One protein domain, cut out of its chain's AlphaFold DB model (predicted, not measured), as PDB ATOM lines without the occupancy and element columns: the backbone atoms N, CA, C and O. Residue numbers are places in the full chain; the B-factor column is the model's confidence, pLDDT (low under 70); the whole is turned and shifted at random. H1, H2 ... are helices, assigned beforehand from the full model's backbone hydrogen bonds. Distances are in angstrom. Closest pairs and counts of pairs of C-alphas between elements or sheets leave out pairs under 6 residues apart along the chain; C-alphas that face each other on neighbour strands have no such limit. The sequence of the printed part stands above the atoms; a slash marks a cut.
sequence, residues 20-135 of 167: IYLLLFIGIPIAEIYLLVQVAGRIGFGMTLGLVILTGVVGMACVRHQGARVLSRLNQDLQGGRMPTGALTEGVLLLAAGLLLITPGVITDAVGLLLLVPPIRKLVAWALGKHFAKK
ATOM      1  N   ILE A  20     169.451 146.728 160.789       87.81
ATOM      2  CA  ILE A  20     169.091 147.309 159.484       87.81
ATOM      3  C   ILE A  20     167.776 146.719 158.967       87.81
ATOM      4  O   ILE A  20     166.927 147.470 158.496       87.81
ATOM      5  N   TYR A  21     167.568 145.404 159.088       84.38
ATOM      6  CA  TYR A  21     166.295 144.783 158.702       84.38
ATOM      7  C   TYR A  21     165.139 145.262 159.585       84.38
ATOM      8  O   TYR A  21     164.060 145.554 159.072       84.38
ATOM      9  N   LEU A  22     165.381 145.412 160.892       85.44
ATOM     10  CA  LEU A  22     164.420 145.991 161.831       85.44
ATOM     11  C   LEU A  22     164.068 147.441 161.459       85.44
ATOM     12  O   LEU A  22     162.889 147.792 161.392       85.44
ATOM     13  N   LEU A  23     165.078 148.273 161.178       88.12
ATOM     14  CA  LEU A  23     164.878 149.660 160.756       88.12
ATOM     15  C   LEU A  23     164.090 149.746 159.454       88.12
ATOM     16  O   LEU A  23     163.250 150.627 159.319       88.12
ATOM     17  N   LEU A  24     164.342 148.848 158.502       84.94
ATOM     18  CA  LEU A  24     163.617 148.827 157.239       84.94
ATOM     19  C   LEU A  24     162.150 148.424 157.451       84.94
ATOM     20  O   LEU A  24     161.253 149.089 156.940       84.94
ATOM     21  N   PHE A  25     161.904 147.384 158.253       84.06
ATOM     22  CA  PHE A  25     160.558 146.896 158.556       84.06
ATOM     23  C   PHE A  25     159.692 147.934 159.280       84.06
ATOM     24  O   PHE A  25     158.497 148.002 159.023       84.06
ATOM     25  N   ILE A  26     160.282 148.756 160.155       86.44
ATOM     26  CA  ILE A  26     159.573 149.826 160.880       86.44
ATOM     27  C   ILE A  26     159.546 151.132 160.072       86.44
ATOM     28  O   ILE A  26     158.542 151.840 160.045       86.44
ATOM     29  N   GLY A  27     160.643 151.467 159.397       87.81
ATOM     30  CA  GLY A  27     160.797 152.723 158.669       87.81
ATOM     31  C   GLY A  27     159.894 152.815 157.444       87.81
ATOM     32  O   GLY A  27     159.306 153.870 157.210       87.81
ATOM     33  N   ILE A  28     159.732 151.714 156.701       82.44
ATOM     34  CA  ILE A  28     158.833 151.656 155.539       82.44
ATOM     35  C   ILE A  28     157.387 152.022 155.918       82.44
ATOM     36  O   ILE A  28     156.880 152.994 155.361       82.44
ATOM     37  N   PRO A  29     156.709 151.347 156.870       82.06
ATOM     38  CA  PRO A  29     155.325 151.675 157.204       82.06
ATOM     39  C   PRO A  29     155.176 153.083 157.785       82.06
ATOM     40  O   PRO A  29     154.194 153.754 157.486       82.06
ATOM     41  N   ILE A  30     156.148 153.590 158.551       85.06
ATOM     42  CA  ILE A  30     156.104 154.982 159.033       85.06
ATOM     43  C   ILE A  30     156.136 155.969 157.860       85.06
ATOM     44  O   ILE A  30     155.348 156.917 157.832       85.06
ATOM     45  N   ALA A  31     157.021 155.744 156.885       82.56
ATOM     46  CA  ALA A  31     157.108 156.584 155.694       82.56
ATOM     47  C   ALA A  31     155.808 156.547 154.870       82.56
ATOM     48  O   ALA A  31     155.358 157.588 154.391       82.56
ATOM     49  N   GLU A  32     155.173 155.378 154.763       82.12
ATOM     50  CA  GLU A  32     153.889 155.195 154.073       82.12
ATOM     51  C   GLU A  32     152.754 155.973 154.756       82.12
ATOM     52  O   GLU A  32     152.022 156.712 154.093       82.12
ATOM     53  N   ILE A  33     152.646 155.890 156.088       82.56
ATOM     54  CA  ILE A  33     151.648 156.655 156.851       82.56
ATOM     55  C   ILE A  33     151.891 158.162 156.707       82.56
ATOM     56  O   ILE A  33     150.944 158.919 156.488       82.56
ATOM     57  N   TYR A  34     153.148 158.611 156.774       81.94
ATOM     58  CA  TYR A  34     153.492 160.020 156.570       81.94
ATOM     59  C   TYR A  34     153.060 160.524 155.183       81.94
ATOM     60  O   TYR A  34     152.465 161.600 155.068       81.94
ATOM     61  N   LEU A  35     153.308 159.736 154.132       76.50
ATOM     62  CA  LEU A  35     152.920 160.076 152.764       76.50
ATOM     63  C   LEU A  35     151.393 160.131 152.605       76.50
ATOM     64  O   LEU A  35     150.878 161.094 152.034       76.50
ATOM     65  N   LEU A  36     150.667 159.151 153.155       78.00
ATOM     66  CA  LEU A  36     149.199 159.121 153.143       78.00
ATOM     67  C   LEU A  36     148.596 160.346 153.835       78.00
ATOM     68  O   LEU A  36     147.664 160.948 153.302       78.00
ATOM     69  N   VAL A  37     149.149 160.759 154.978       80.75
ATOM     70  CA  VAL A  37     148.713 161.975 155.685       80.75
ATOM     71  C   VAL A  37     148.987 163.227 154.847       80.75
ATOM     72  O   VAL A  37     148.128 164.106 154.765       80.75
ATOM     73  N   GLN A  38     150.137 163.305 154.172       75.12
ATOM     74  CA  GLN A  38     150.447 164.432 153.285       75.12
ATOM     75  C   GLN A  38     149.495 164.514 152.087       75.12
ATOM     76  O   GLN A  38     149.018 165.598 151.751       75.12
ATOM     77  N   VAL A  39     149.182 163.378 151.462       69.12
ATOM     78  CA  VAL A  39     148.206 163.307 150.367       69.12
ATOM     79  C   VAL A  39     146.811 163.681 150.878       69.12
ATOM     80  O   VAL A  39     146.162 164.543 150.285       69.12
ATOM     81  N   ALA A  40     146.395 163.160 152.036       70.69
ATOM     82  CA  ALA A  40     145.134 163.531 152.678       70.69
ATOM     83  C   ALA A  40     145.035 165.032 152.977       70.69
ATOM     84  O   ALA A  40     143.966 165.615 152.799       70.69
ATOM     85  N   GLY A  41     146.141 165.678 153.353       67.50
ATOM     86  CA  GLY A  41     146.206 167.130 153.532       67.50
ATOM     87  C   GLY A  41     146.108 167.934 152.228       67.50
ATOM     88  O   GLY A  41     145.691 169.088 152.260       67.50
ATOM     89  N   ARG A  42     146.465 167.345 151.077       64.81
ATOM     90  CA  ARG A  42     146.460 168.008 149.756       64.81
ATOM     91  C   ARG A  42     145.132 167.863 149.014       64.81
ATOM     92  O   ARG A  42     144.649 168.838 148.450       64.81
ATOM     93  N   ILE A  43     144.581 166.649 148.973       68.44
ATOM     94  CA  ILE A  43     143.382 166.306 148.181       68.44
ATOM     95  C   ILE A  43     142.154 165.981 149.045       68.44
ATOM     96  O   ILE A  43     141.069 165.751 148.515       68.44
ATOM     97  N   GLY A  44     142.307 165.973 150.369       70.31
ATOM     98  CA  GLY A  44     141.252 165.645 151.322       70.31
ATOM     99  C   GLY A  44     141.244 164.170 151.732       70.31
ATOM    100  O   GLY A  44     141.587 163.263 150.964       70.31
ATOM    101  N   PHE A  45     140.810 163.925 152.970       77.88
ATOM    102  CA  PHE A  45     140.762 162.586 153.563       77.88
ATOM    103  C   PHE A  45     139.851 161.630 152.782       77.88
ATOM    104  O   PHE A  45     140.261 160.517 152.471       77.88
ATOM    105  N   GLY A  46     138.648 162.077 152.399       75.12
ATOM    106  CA  GLY A  46     137.686 161.241 151.672       75.12
ATOM    107  C   GLY A  46     138.210 160.754 150.316       75.12
ATOM    108  O   GLY A  46     138.066 159.579 149.991       75.12
ATOM    109  N   MET A  47     138.886 161.626 149.558       72.81
ATOM    110  CA  MET A  47     139.477 161.265 148.264       72.81
ATOM    111  C   MET A  47     140.655 160.298 148.431       72.81
ATOM    112  O   MET A  47     140.785 159.337 147.679       72.81
ATOM    113  N   THR A  48     141.484 160.514 149.455       73.94
ATOM    114  CA  THR A  48     142.628 159.642 149.772       73.94
ATOM    115  C   THR A  48     142.165 158.254 150.198       73.94
ATOM    116  O   THR A  48     142.681 157.253 149.705       73.94
ATOM    117  N   LEU A  49     141.142 158.180 151.051       82.81
ATOM    118  CA  LEU A  49     140.528 156.917 151.451       82.81
ATOM    119  C   LEU A  49     139.903 156.198 150.248       82.81
ATOM    120  O   LEU A  49     140.091 154.995 150.088       82.81
ATOM    121  N   GLY A  50     139.218 156.938 149.372       83.25
ATOM    122  CA  GLY A  50     138.673 156.404 148.124       83.25
ATOM    123  C   GLY A  50     139.748 155.809 147.212       83.25
ATOM    124  O   GLY A  50     139.543 154.725 146.672       83.25
ATOM    125  N   LEU A  51     140.909 156.463 147.086       79.12
ATOM    126  CA  LEU A  51     142.044 155.949 146.313       79.12
ATOM    127  C   LEU A  51     142.607 154.651 146.901       79.12
ATOM    128  O   LEU A  51     142.806 153.705 146.148       79.12
ATOM    129  N   VAL A  52     142.805 154.578 148.220       82.00
ATOM    130  CA  VAL A  52     143.289 153.355 148.893       82.00
ATOM    131  C   VAL A  52     142.298 152.199 148.723       82.00
ATOM    132  O   VAL A  52     142.684 151.067 148.438       82.00
ATOM    133  N   ILE A  53     140.997 152.471 148.856       85.12
ATOM    134  CA  ILE A  53     139.964 151.457 148.610       85.12
ATOM    135  C   ILE A  53     139.999 151.014 147.145       85.12
ATOM    136  O   ILE A  53     139.926 149.819 146.862       85.12
ATOM    137  N   LEU A  54     140.131 151.956 146.208       84.31
ATOM    138  CA  LEU A  54     140.185 151.663 144.779       84.31
ATOM    139  C   LEU A  54     141.383 150.771 144.434       84.31
ATOM    140  O   LEU A  54     141.203 149.780 143.723       84.31
ATOM    141  N   THR A  55     142.581 151.077 144.937       77.81
ATOM    142  CA  THR A  55     143.772 150.252 144.680       77.81
ATOM    143  C   THR A  55     143.633 148.859 145.289       77.81
ATOM    144  O   THR A  55     143.889 147.875 144.591       77.81
ATOM    145  N   GLY A  56     143.099 148.748 146.510       82.31
ATOM    146  CA  GLY A  56     142.791 147.460 147.138       82.31
ATOM    147  C   GLY A  56     141.787 146.624 146.334       82.31
ATOM    148  O   GLY A  56     142.001 145.428 146.115       82.31
ATOM    149  N   VAL A  57     140.718 147.244 145.819       86.75
ATOM    150  CA  VAL A  57     139.723 146.573 144.960       86.75
ATOM    151  C   VAL A  57     140.356 146.100 143.652       86.75
ATOM    152  O   VAL A  57     140.153 144.950 143.257       86.75
ATOM    153  N   VAL A  58     141.150 146.949 142.990       84.06
ATOM    154  CA  VAL A  58     141.842 146.602 141.736       84.06
ATOM    155  C   VAL A  58     142.829 145.455 141.954       84.06
ATOM    156  O   VAL A  58     142.829 144.488 141.185       84.06
ATOM    157  N   GLY A  59     143.631 145.514 143.018       81.94
ATOM    158  CA  GLY A  59     144.566 144.450 143.372       81.94
ATOM    159  C   GLY A  59     143.865 143.131 143.662       81.94
ATOM    160  O   GLY A  59     144.213 142.105 143.074       81.94
ATOM    161  N   MET A  60     142.816 143.159 144.487       85.06
ATOM    162  CA  MET A  60     142.018 141.971 144.796       85.06
ATOM    163  C   MET A  60     141.359 141.382 143.543       85.06
ATOM    164  O   MET A  60     141.358 140.160 143.364       85.06
ATOM    165  N   ALA A  61     140.827 142.223 142.652       85.75
ATOM    166  CA  ALA A  61     140.245 141.779 141.388       85.75
ATOM    167  C   ALA A  61     141.293 141.092 140.498       85.75
ATOM    168  O   ALA A  61     141.027 140.026 139.931       85.75
ATOM    169  N   CYS A  62     142.510 141.639 140.434       85.25
ATOM    170  CA  CYS A  62     143.614 141.017 139.707       85.25
ATOM    171  C   CYS A  62     144.035 139.675 140.316       85.25
ATOM    172  O   CYS A  62     144.205 138.703 139.576       85.25
ATOM    173  N   VAL A  63     144.151 139.592 141.645       88.38
ATOM    174  CA  VAL A  63     144.465 138.343 142.359       88.38
ATOM    175  C   VAL A  63     143.393 137.289 142.106       88.38
ATOM    176  O   VAL A  63     143.730 136.151 141.786       88.38
ATOM    177  N   ARG A  64     142.107 137.655 142.147       88.50
ATOM    178  CA  ARG A  64     141.012 136.733 141.809       88.50
ATOM    179  C   ARG A  64     141.113 136.222 140.375       88.50
ATOM    180  O   ARG A  64     140.987 135.019 140.145       88.50
ATOM    181  N   HIS A  65     141.364 137.110 139.413       88.81
ATOM    182  CA  HIS A  65     141.408 136.731 138.002       88.81
ATOM    183  C   HIS A  65     142.631 135.869 137.653       88.81
ATOM    184  O   HIS A  65     142.516 134.881 136.927       88.81
ATOM    185  N   GLN A  66     143.808 136.220 138.176       90.00
ATOM    186  CA  GLN A  66     145.046 135.471 137.939       90.00
ATOM    187  C   GLN A  66     145.092 134.180 138.768       90.00
ATOM    188  O   GLN A  66     145.556 133.154 138.272       90.00
ATOM    189  N   GLY A  67     144.537 134.195 139.981       89.25
ATOM    190  CA  GLY A  67     144.539 133.058 140.901       89.25
ATOM    191  C   GLY A  67     143.743 131.876 140.369       89.25
ATOM    192  O   GLY A  67     144.224 130.748 140.422       89.25
ATOM    193  N   ALA A  68     142.587 132.127 139.744       91.50
ATOM    194  CA  ALA A  68     141.798 131.075 139.099       91.50
ATOM    195  C   ALA A  68     142.580 130.359 137.979       91.50
ATOM    196  O   ALA A  68     142.508 129.137 137.844       91.50
ATOM    197  N   ARG A  69     143.376 131.106 137.199       90.75
ATOM    198  CA  ARG A  69     144.218 130.538 136.132       90.75
ATOM    199  C   ARG A  69     145.361 129.699 136.699       90.75
ATOM    200  O   ARG A  69     145.638 128.625 136.172       90.75
ATOM    201  N   VAL A  70     146.008 130.173 137.765       91.81
ATOM    202  CA  VAL A  70     147.083 129.439 138.449       91.81
ATOM    203  C   VAL A  70     146.553 128.144 139.061       91.81
ATOM    204  O   VAL A  70     147.148 127.089 138.856       91.81
ATOM    205  N   LEU A  71     145.401 128.196 139.734       90.81
ATOM    206  CA  LEU A  71     144.785 127.019 140.345       90.81
ATOM    207  C   LEU A  71     144.354 125.989 139.291       90.81
ATOM    208  O   LEU A  71     144.543 124.792 139.487       90.81
ATOM    209  N   SER A  72     143.830 126.446 138.149       92.69
ATOM    210  CA  SER A  72     143.492 125.563 137.027       92.69
ATOM    211  C   SER A  72     144.723 124.825 136.489       92.69
ATOM    212  O   SER A  72     144.664 123.611 136.306       92.69
ATOM    213  N   ARG A  73     145.852 125.524 136.307       89.75
ATOM    214  CA  ARG A  73     147.125 124.912 135.880       89.75
ATOM    215  C   ARG A  73     147.666 123.929 136.910       89.75
ATOM    216  O   ARG A  73     148.043 122.825 136.545       89.75
ATOM    217  N   LEU A  74     147.636 124.306 138.190       92.56
ATOM    218  CA  LEU A  74     148.036 123.430 139.287       92.56
ATOM    219  C   LEU A  74     147.236 122.119 139.255       92.56
ATOM    220  O   LEU A  74     147.815 121.043 139.332       92.56
ATOM    221  N   ASN A  75     145.913 122.207 139.083       91.12
ATOM    222  CA  ASN A  75     145.040 121.038 139.020       91.12
ATOM    223  C   ASN A  75     145.312 120.170 137.775       91.12
ATOM    224  O   ASN A  75     145.320 118.947 137.876       91.12
ATOM    225  N   GLN A  76     145.576 120.783 136.614       92.12
ATOM    226  CA  GLN A  76     145.933 120.069 135.378       92.12
ATOM    227  C   GLN A  76     147.255 119.301 135.508       92.12
ATOM    228  O   GLN A  76     147.336 118.139 135.115       92.12
ATOM    229  N   ASP A  77     148.279 119.932 136.079       89.38
ATOM    230  CA  ASP A  77     149.597 119.323 136.269       89.38
ATOM    231  C   ASP A  77     149.533 118.161 137.277       89.38
ATOM    232  O   ASP A  77     150.082 117.089 137.010       89.38
ATOM    233  N   LEU A  78     148.787 118.332 138.379       91.44
ATOM    234  CA  LEU A  78     148.563 117.283 139.382       91.44
ATOM    235  C   LEU A  78     147.794 116.084 138.811       91.44
ATOM    236  O   LEU A  78     148.195 114.944 139.033       91.44
ATOM    237  N   GLN A  79     146.730 116.323 138.035       91.44
ATOM    238  CA  GLN A  79     145.992 115.255 137.342       91.44
ATOM    239  C   GLN A  79     146.854 114.537 136.296       91.44
ATOM    240  O   GLN A  79     146.660 113.352 136.040       91.44
ATOM    241  N   GLY A  80     147.823 115.238 135.708       89.25
ATOM    242  CA  GLY A  80     148.790 114.674 134.772       89.25
ATOM    243  C   GLY A  80     149.978 113.963 135.425       89.25
ATOM    244  O   GLY A  80     150.913 113.622 134.702       89.25
ATOM    245  N   GLY A  81     149.994 113.795 136.755       87.00
ATOM    246  CA  GLY A  81     151.106 113.178 137.491       87.00
ATOM    247  C   GLY A  81     152.418 113.970 137.429       87.00
ATOM    248  O   GLY A  81     153.486 113.416 137.683       87.00
ATOM    249  N   ARG A  82     152.368 115.258 137.059       88.50
ATOM    250  CA  ARG A  82     153.532 116.146 136.932       88.50
ATOM    251  C   ARG A  82     153.621 117.068 138.141       88.50
ATOM    252  O   ARG A  82     152.617 117.560 138.644       88.50
ATOM    253  N   MET A  83     154.839 117.341 138.602       88.50
ATOM    254  CA  MET A  83     155.055 118.236 139.741       88.50
ATOM    255  C   MET A  83     154.865 119.708 139.303       88.50
ATOM    256  O   MET A  83     155.633 120.181 138.460       88.50
ATOM    257  N   PRO A  84     153.890 120.464 139.854       87.38
ATOM    258  CA  PRO A  84     153.491 121.785 139.350       87.38
ATOM    259  C   PRO A  84     154.377 122.934 139.869       87.38
ATOM    260  O   PRO A  84     153.884 123.935 140.393       87.38
ATOM    261  N   THR A  85     155.702 122.828 139.755       86.88
ATOM    262  CA  THR A  85     156.651 123.806 140.337       86.88
ATOM    263  C   THR A  85     156.430 125.235 139.828       86.88
ATOM    264  O   THR A  85     156.513 126.196 140.598       86.88
ATOM    265  N   GLY A  86     156.093 125.393 138.543       86.50
ATOM    266  CA  GLY A  86     155.793 126.697 137.946       86.50
ATOM    267  C   GLY A  86     154.519 127.333 138.510       86.50
ATOM    268  O   GLY A  86     154.551 128.485 138.942       86.50
ATOM    269  N   ALA A  87     153.420 126.573 138.568       86.88
ATOM    270  CA  ALA A  87     152.141 127.050 139.096       86.88
ATOM    271  C   ALA A  87     152.206 127.336 140.607       86.88
ATOM    272  O   ALA A  87     151.628 128.317 141.066       86.88
ATOM    273  N   LEU A  88     152.968 126.546 141.372       90.25
ATOM    274  CA  LEU A  88     153.219 126.802 142.794       90.25
ATOM    275  C   LEU A  88     153.954 128.129 143.013       90.25
ATOM    276  O   LEU A  88     153.512 128.957 143.807       90.25
ATOM    277  N   THR A  89     155.041 128.360 142.275       90.31
ATOM    278  CA  THR A  89     155.826 129.601 142.391       90.31
ATOM    279  C   THR A  89     154.993 130.822 141.994       90.31
ATOM    280  O   THR A  89     155.003 131.844 142.680       90.31
ATOM    281  N   GLU A  90     154.235 130.707 140.900       87.56
ATOM    282  CA  GLU A  90     153.348 131.766 140.416       87.56
ATOM    283  C   GLU A  90     152.216 132.048 141.422       87.56
ATOM    284  O   GLU A  90     151.897 133.209 141.677       87.56
ATOM    285  N   GLY A  91     151.676 131.006 142.064       89.06
ATOM    286  CA  GLY A  91     150.680 131.119 143.131       89.06
ATOM    287  C   GLY A  91     151.213 131.815 144.381       89.06
ATOM    288  O   GLY A  91     150.568 132.734 144.880       89.06
ATOM    289  N   VAL A  92     152.407 131.446 144.854       91.81
ATOM    290  CA  VAL A  92     153.043 132.083 146.024       91.81
ATOM    291  C   VAL A  92     153.302 133.566 145.772       91.81
ATOM    292  O   VAL A  92     152.966 134.397 146.614       91.81
ATOM    293  N   LEU A  93     153.846 133.920 144.605       87.56
ATOM    294  CA  LEU A  93     154.085 135.320 144.240       87.56
ATOM    295  C   LEU A  93     152.781 136.117 144.141       87.56
ATOM    296  O   LEU A  93     152.740 137.272 144.560       87.56
ATOM    297  N   LEU A  94     151.713 135.509 143.620       88.06
ATOM    298  CA  LEU A  94     150.407 136.153 143.530       88.06
ATOM    299  C   LEU A  94     149.781 136.389 144.914       88.06
ATOM    300  O   LEU A  94     149.216 137.457 145.150       88.06
ATOM    301  N   LEU A  95     149.906 135.426 145.833       86.44
ATOM    302  CA  LEU A  95     149.460 135.579 147.220       86.44
ATOM    303  C   LEU A  95     150.273 136.644 147.959       86.44
ATOM    304  O   LEU A  95     149.692 137.480 148.645       86.44
ATOM    305  N   ALA A  96     151.596 136.658 147.775       85.88
ATOM    306  CA  ALA A  96     152.465 137.683 148.344       85.88
ATOM    307  C   ALA A  96     152.110 139.082 147.816       85.88
ATOM    308  O   ALA A  96     152.029 140.021 148.603       85.88
ATOM    309  N   ALA A  97     151.832 139.216 146.514       81.12
ATOM    310  CA  ALA A  97     151.375 140.471 145.919       81.12
ATOM    311  C   ALA A  97     150.019 140.915 146.491       81.12
ATOM    312  O   ALA A  97     149.859 142.079 146.846       81.12
ATOM    313  N   GLY A  98     149.062 139.990 146.634       81.56
ATOM    314  CA  GLY A  98     147.770 140.273 147.261       81.56
ATOM    315  C   GLY A  98     147.896 140.706 148.721       81.56
ATOM    316  O   GLY A  98     147.217 141.639 149.135       81.56
ATOM    317  N   LEU A  99     148.790 140.075 149.485       82.38
ATOM    318  CA  LEU A  99     149.061 140.447 150.872       82.38
ATOM    319  C   LEU A  99     149.718 141.831 150.974       82.38
ATOM    320  O   LEU A  99     149.327 142.618 151.831       82.38
ATOM    321  N   LEU A 100     150.654 142.150 150.070       75.25
ATOM    322  CA  LEU A 100     151.278 143.475 149.984       75.25
ATOM    323  C   LEU A 100     150.263 144.587 149.669       75.25
ATOM    324  O   LEU A 100     150.384 145.673 150.222       75.25
ATOM    325  N   LEU A 101     149.271 144.303 148.818       71.69
ATOM    326  CA  LEU A 101     148.189 145.226 148.435       71.69
ATOM    327  C   LEU A 101     147.162 145.463 149.556       71.69
ATOM    328  O   LEU A 101     146.410 146.434 149.522       71.69
ATOM    329  N   ILE A 102     147.084 144.560 150.539       68.38
ATOM    330  CA  ILE A 102     146.205 144.727 151.708       68.38
ATOM    331  C   ILE A 102     146.828 145.703 152.714       68.38
ATOM    332  O   ILE A 102     146.097 146.420 153.398       68.38
ATOM    333  N   THR A 103     148.160 145.760 152.810       65.31
ATOM    334  CA  THR A 103     148.855 146.803 153.578       65.31
ATOM    335  C   THR A 103     148.789 148.140 152.833       65.31
ATOM    336  O   THR A 103     149.395 148.255 151.772       65.31
ATOM    337  N   PRO A 104     148.098 149.169 153.364       59.78
ATOM    338  CA  PRO A 104     147.978 150.455 152.690       59.78
ATOM    339  C   PRO A 104     149.338 151.160 152.698       59.78
ATOM    340  O   PRO A 104     149.731 151.773 153.689       59.78
ATOM    341  N   GLY A 105     150.061 151.065 151.589       62.06
ATOM    342  CA  GLY A 105     151.306 151.780 151.371       62.06
ATOM    343  C   GLY A 105     151.378 152.183 149.915       62.06
ATOM    344  O   GLY A 105     151.526 151.327 149.066       62.06
ATOM    345  N   VAL A 106     151.226 153.465 149.597       56.28
ATOM    346  CA  VAL A 106     151.201 153.987 148.220       56.28
ATOM    347  C   VAL A 106     152.457 153.582 147.435       56.28
ATOM    348  O   VAL A 106     152.382 153.336 146.230       56.28
ATOM    349  N   ILE A 107     153.609 153.475 148.111       55.88
ATOM    350  CA  ILE A 107     154.867 153.012 147.504       55.88
ATOM    351  C   ILE A 107     154.824 151.491 147.309       55.88
ATOM    352  O   ILE A 107     155.174 150.988 146.241       55.88
ATOM    353  N   THR A 108     154.347 150.767 148.318       61.66
ATOM    354  CA  THR A 108     154.174 149.308 148.300       61.66
ATOM    355  C   THR A 108     153.122 148.857 147.270       61.66
ATOM    356  O   THR A 108     153.337 147.861 146.584       61.66
ATOM    357  N   ASP A 109     152.061 149.637 147.056       59.81
ATOM    358  CA  ASP A 109     151.029 149.479 146.026       59.81
ATOM    359  C   ASP A 109     151.583 149.802 144.644       59.81
ATOM    360  O   ASP A 109     151.334 149.055 143.706       59.81
ATOM    361  N   ALA A 110     152.377 150.868 144.482       59.34
ATOM    362  CA  ALA A 110     153.013 151.173 143.201       59.34
ATOM    363  C   ALA A 110     153.999 150.069 142.786       59.34
ATOM    364  O   ALA A 110     153.988 149.632 141.637       59.34
ATOM    365  N   VAL A 111     154.813 149.570 143.721       59.78
ATOM    366  CA  VAL A 111     155.728 148.440 143.484       59.78
ATOM    367  C   VAL A 111     154.951 147.137 143.276       59.78
ATOM    368  O   VAL A 111     155.290 146.370 142.374       59.78
ATOM    369  N   GLY A 112     153.892 146.897 144.050       55.81
ATOM    370  CA  GLY A 112     153.011 145.735 143.926       55.81
ATOM    371  C   GLY A 112     152.272 145.695 142.586       55.81
ATOM    372  O   GLY A 112     152.283 144.670 141.904       55.81
ATOM    373  N   LEU A 113     151.714 146.826 142.151       60.56
ATOM    374  CA  LEU A 113     151.100 147.008 140.833       60.56
ATOM    375  C   LEU A 113     152.136 146.892 139.711       60.56
ATOM    376  O   LEU A 113     151.851 146.279 138.684       60.56
ATOM    377  N   LEU A 114     153.351 147.414 139.898       64.62
ATOM    378  CA  LEU A 114     154.431 147.282 138.917       64.62
ATOM    379  C   LEU A 114     154.886 145.819 138.774       64.62
ATOM    380  O   LEU A 114     155.120 145.365 137.655       64.62
ATOM    381  N   LEU A 115     154.940 145.041 139.863       58.22
ATOM    382  CA  LEU A 115     155.227 143.598 139.824       58.22
ATOM    383  C   LEU A 115     154.107 142.774 139.167       58.22
ATOM    384  O   LEU A 115     154.366 141.693 138.628       58.22
ATOM    385  N   LEU A 116     152.873 143.276 139.200       59.84
ATOM    386  CA  LEU A 116     151.707 142.655 138.572       59.84
ATOM    387  C   LEU A 116     151.797 142.675 137.036       59.84
ATOM    388  O   LEU A 116     151.159 141.865 136.360       59.84
ATOM    389  N   VAL A 117     152.621 143.570 136.478       72.56
ATOM    390  CA  VAL A 117     152.846 143.722 135.039       72.56
ATOM    391  C   VAL A 117     153.766 142.593 134.516       72.56
ATOM    392  O   VAL A 117     154.930 142.497 134.916       72.56
ATOM    393  N   PRO A 118     153.305 141.738 133.575       60.31
ATOM    394  CA  PRO A 118     154.040 140.550 133.116       60.31
ATOM    395  C   PRO A 118     155.488 140.768 132.626       60.31
ATOM    396  O   PRO A 118     156.339 139.933 132.945       60.31
ATOM    397  N   PRO A 119     155.828 141.831 131.864       66.62
ATOM    398  CA  PRO A 119     157.217 142.079 131.468       66.62
ATOM    399  C   PRO A 119     158.121 142.461 132.648       66.62
ATOM    400  O   PRO A 119     159.257 141.990 132.706       66.62
ATOM    401  N   ILE A 120     157.615 143.224 133.622       66.94
ATOM    402  CA  ILE A 120     158.359 143.560 134.844       66.94
ATOM    403  C   ILE A 120     158.630 142.281 135.643       66.94
ATOM    404  O   ILE A 120     159.757 142.047 136.073       66.94
ATOM    405  N   ARG A 121     157.631 141.394 135.756       64.38
ATOM    406  CA  ARG A 121     157.772 140.103 136.446       64.38
ATOM    407  C   ARG A 121     158.897 139.246 135.865       64.38
ATOM    408  O   ARG A 121     159.690 138.683 136.616       64.38
ATOM    409  N   LYS A 122     159.005 139.170 134.535       69.25
ATOM    410  CA  LYS A 122     160.080 138.425 133.854       69.25
ATOM    411  C   LYS A 122     161.456 139.051 134.083       69.25
ATOM    412  O   LYS A 122     162.424 138.323 134.285       69.25
ATOM    413  N   LEU A 123     161.535 140.381 134.085       72.00
ATOM    414  CA  LEU A 123     162.781 141.111 134.313       72.00
ATOM    415  C   LEU A 123     163.293 140.919 135.746       72.00
ATOM    416  O   LEU A 123     164.467 140.612 135.955       72.00
ATOM    417  N   VAL A 124     162.393 141.025 136.725       71.25
ATOM    418  CA  VAL A 124     162.694 140.796 138.143       71.25
ATOM    419  C   VAL A 124     163.077 139.334 138.388       71.25
ATOM    420  O   VAL A 124     164.077 139.075 139.055       71.25
ATOM    421  N   ALA A 125     162.366 138.374 137.786       68.44
ATOM    422  CA  ALA A 125     162.701 136.951 137.880       68.44
ATOM    423  C   ALA A 125     164.082 136.625 137.282       68.44
ATOM    424  O   ALA A 125     164.839 135.850 137.865       68.44
ATOM    425  N   TRP A 126     164.448 137.243 136.156       75.00
ATOM    426  CA  TRP A 126     165.772 137.081 135.548       75.00
ATOM    427  C   TRP A 126     166.887 137.699 136.405       75.00
ATOM    428  O   TRP A 126     167.924 137.067 136.627       75.00
ATOM    429  N   ALA A 127     166.662 138.901 136.943       69.19
ATOM    430  CA  ALA A 127     167.607 139.570 137.835       69.19
ATOM    431  C   ALA A 127     167.827 138.768 139.130       69.19
ATOM    432  O   ALA A 127     168.969 138.518 139.518       69.19
ATOM    433  N   LEU A 128     166.748 138.286 139.754       68.94
ATOM    434  CA  LEU A 128     166.812 137.433 140.943       68.94
ATOM    435  C   LEU A 128     167.480 136.089 140.638       68.94
ATOM    436  O   LEU A 128     168.354 135.673 141.395       68.94
ATOM    437  N   GLY A 129     167.160 135.450 139.510       67.69
ATOM    438  CA  GLY A 129     167.802 134.207 139.075       67.69
ATOM    439  C   GLY A 129     169.321 134.340 138.940       67.69
ATOM    440  O   GLY A 129     170.058 133.447 139.350       67.69
ATOM    441  N   LYS A 130     169.818 135.490 138.472       58.38
ATOM    442  CA  LYS A 130     171.260 135.772 138.358       58.38
ATOM    443  C   LYS A 130     171.958 135.922 139.718       58.38
ATOM    444  O   LYS A 130     173.130 135.565 139.846       58.38
ATOM    445  N   HIS A 131     171.251 136.415 140.736       52.47
ATOM    446  CA  HIS A 131     171.770 136.535 142.104       52.47
ATOM    447  C   HIS A 131     171.632 135.233 142.910       52.47
ATOM    448  O   HIS A 131     172.548 134.882 143.655       52.47
ATOM    449  N   PHE A 132     170.548 134.479 142.711       50.75
ATOM    450  CA  PHE A 132     170.313 133.186 143.361       50.75
ATOM    451  C   PHE A 132     171.153 132.056 142.755       50.75
ATOM    452  O   PHE A 132     171.721 131.274 143.509       50.75
ATOM    453  N   ALA A 133     171.366 132.014 141.437       54.94
ATOM    454  CA  ALA A 133     172.269 131.038 140.809       54.94
ATOM    455  C   ALA A 133     173.730 131.199 141.265       54.94
ATOM    456  O   ALA A 133     174.508 130.247 141.245       54.94
ATOM    457  N   LYS A 134     174.112 132.400 141.721       51.66
ATOM    458  CA  LYS A 134     175.438 132.662 142.298       51.66
ATOM    459  C   LYS A 134     175.554 132.216 143.760       51.66
ATOM    460  O   LYS A 134     176.671 132.048 144.237       51.66
ATOM    461  N   LYS A 135     174.423 132.029 144.458       46.31
ATOM    462  CA  LYS A 135     174.352 131.678 145.888       46.31
ATOM    463  C   LYS A 135     173.815 130.264 146.158       46.31
ATOM    464  O   LYS A 135     173.978 129.773 147.264       46.31
TER     465      LYS A 135
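Overview. This is residues 20 to 135 of the 167 residues of an uncharacterized protein of Deltaproteobacteria bacterium HGW-Deltaproteobacteria-17 (UniProt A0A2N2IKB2). One long helix, H2, makes the long axis, and H3 folds back beside it as a hairpin, with short H4 folding back again near the end of H3. H1 and H5 slant away from this body, and their far parts stick out, with residues 20 to 27 at one place and 125 to 135 at the other. The printed part has 116 residues with five named helices, H1 to H5 in chain order, and no named strand: all helix. It is loose, with a radius of gyration of the C-alphas of 17.4 A, and spans 56 by 34 by 24 A.

Arrangement. Begin at H2, residues 45 to 79. H3, residues 85 to 102, forms a helical hairpin with it, at a shallow tilt of 14 degrees, opposite ways; the closest C-alphas, of Leu 74 and Ala 87, are 5.5 A apart. H4, residues 106 to 116, forms the next hairpin with residues 97 to 101 of H3, closest at the C-alphas of Leu 101 and Asp 109, 5.7 A. H2 and H4 only just touch, with 3 pairs of C-alphas within 8 A; H2, H3 and H4 are an up and down bundle, each running against the one before. H1, residues 20 to 43, touches H2 with residues 36 to 40 alone, at a steep tilt of 50 degrees; look at the closest C-alphas, of Ala 40 and Thr 48, 5.5 A apart. H5, residues 118 to 132, is close to H4 but not clearly touching, about perpendicular at 88 degrees. Every O i to N i+4 pair is within hydrogen-bond range in H3, H4 and H5; H1 has 19 of 20 and H2 30 of 31.

Along the chain. Find C-alpha 45 at (140.762, 162.586, 153.563); from there H2 runs 50.3 A to C-alpha 79 at (145.992, 115.255, 137.342). H1 is 33.9 A long, H3 26.0 A, H5 20.6 A and H4 14.9 A.

Size, cuts and confidence. The C-alphas of Gly 41 and Gly 81, 56.5 A apart, are the two farthest apart. The printed part has no cut, and its four links are tight. Confidence is low, with pLDDT under 70, at residues 102 to 116 and 127 to 135, among others.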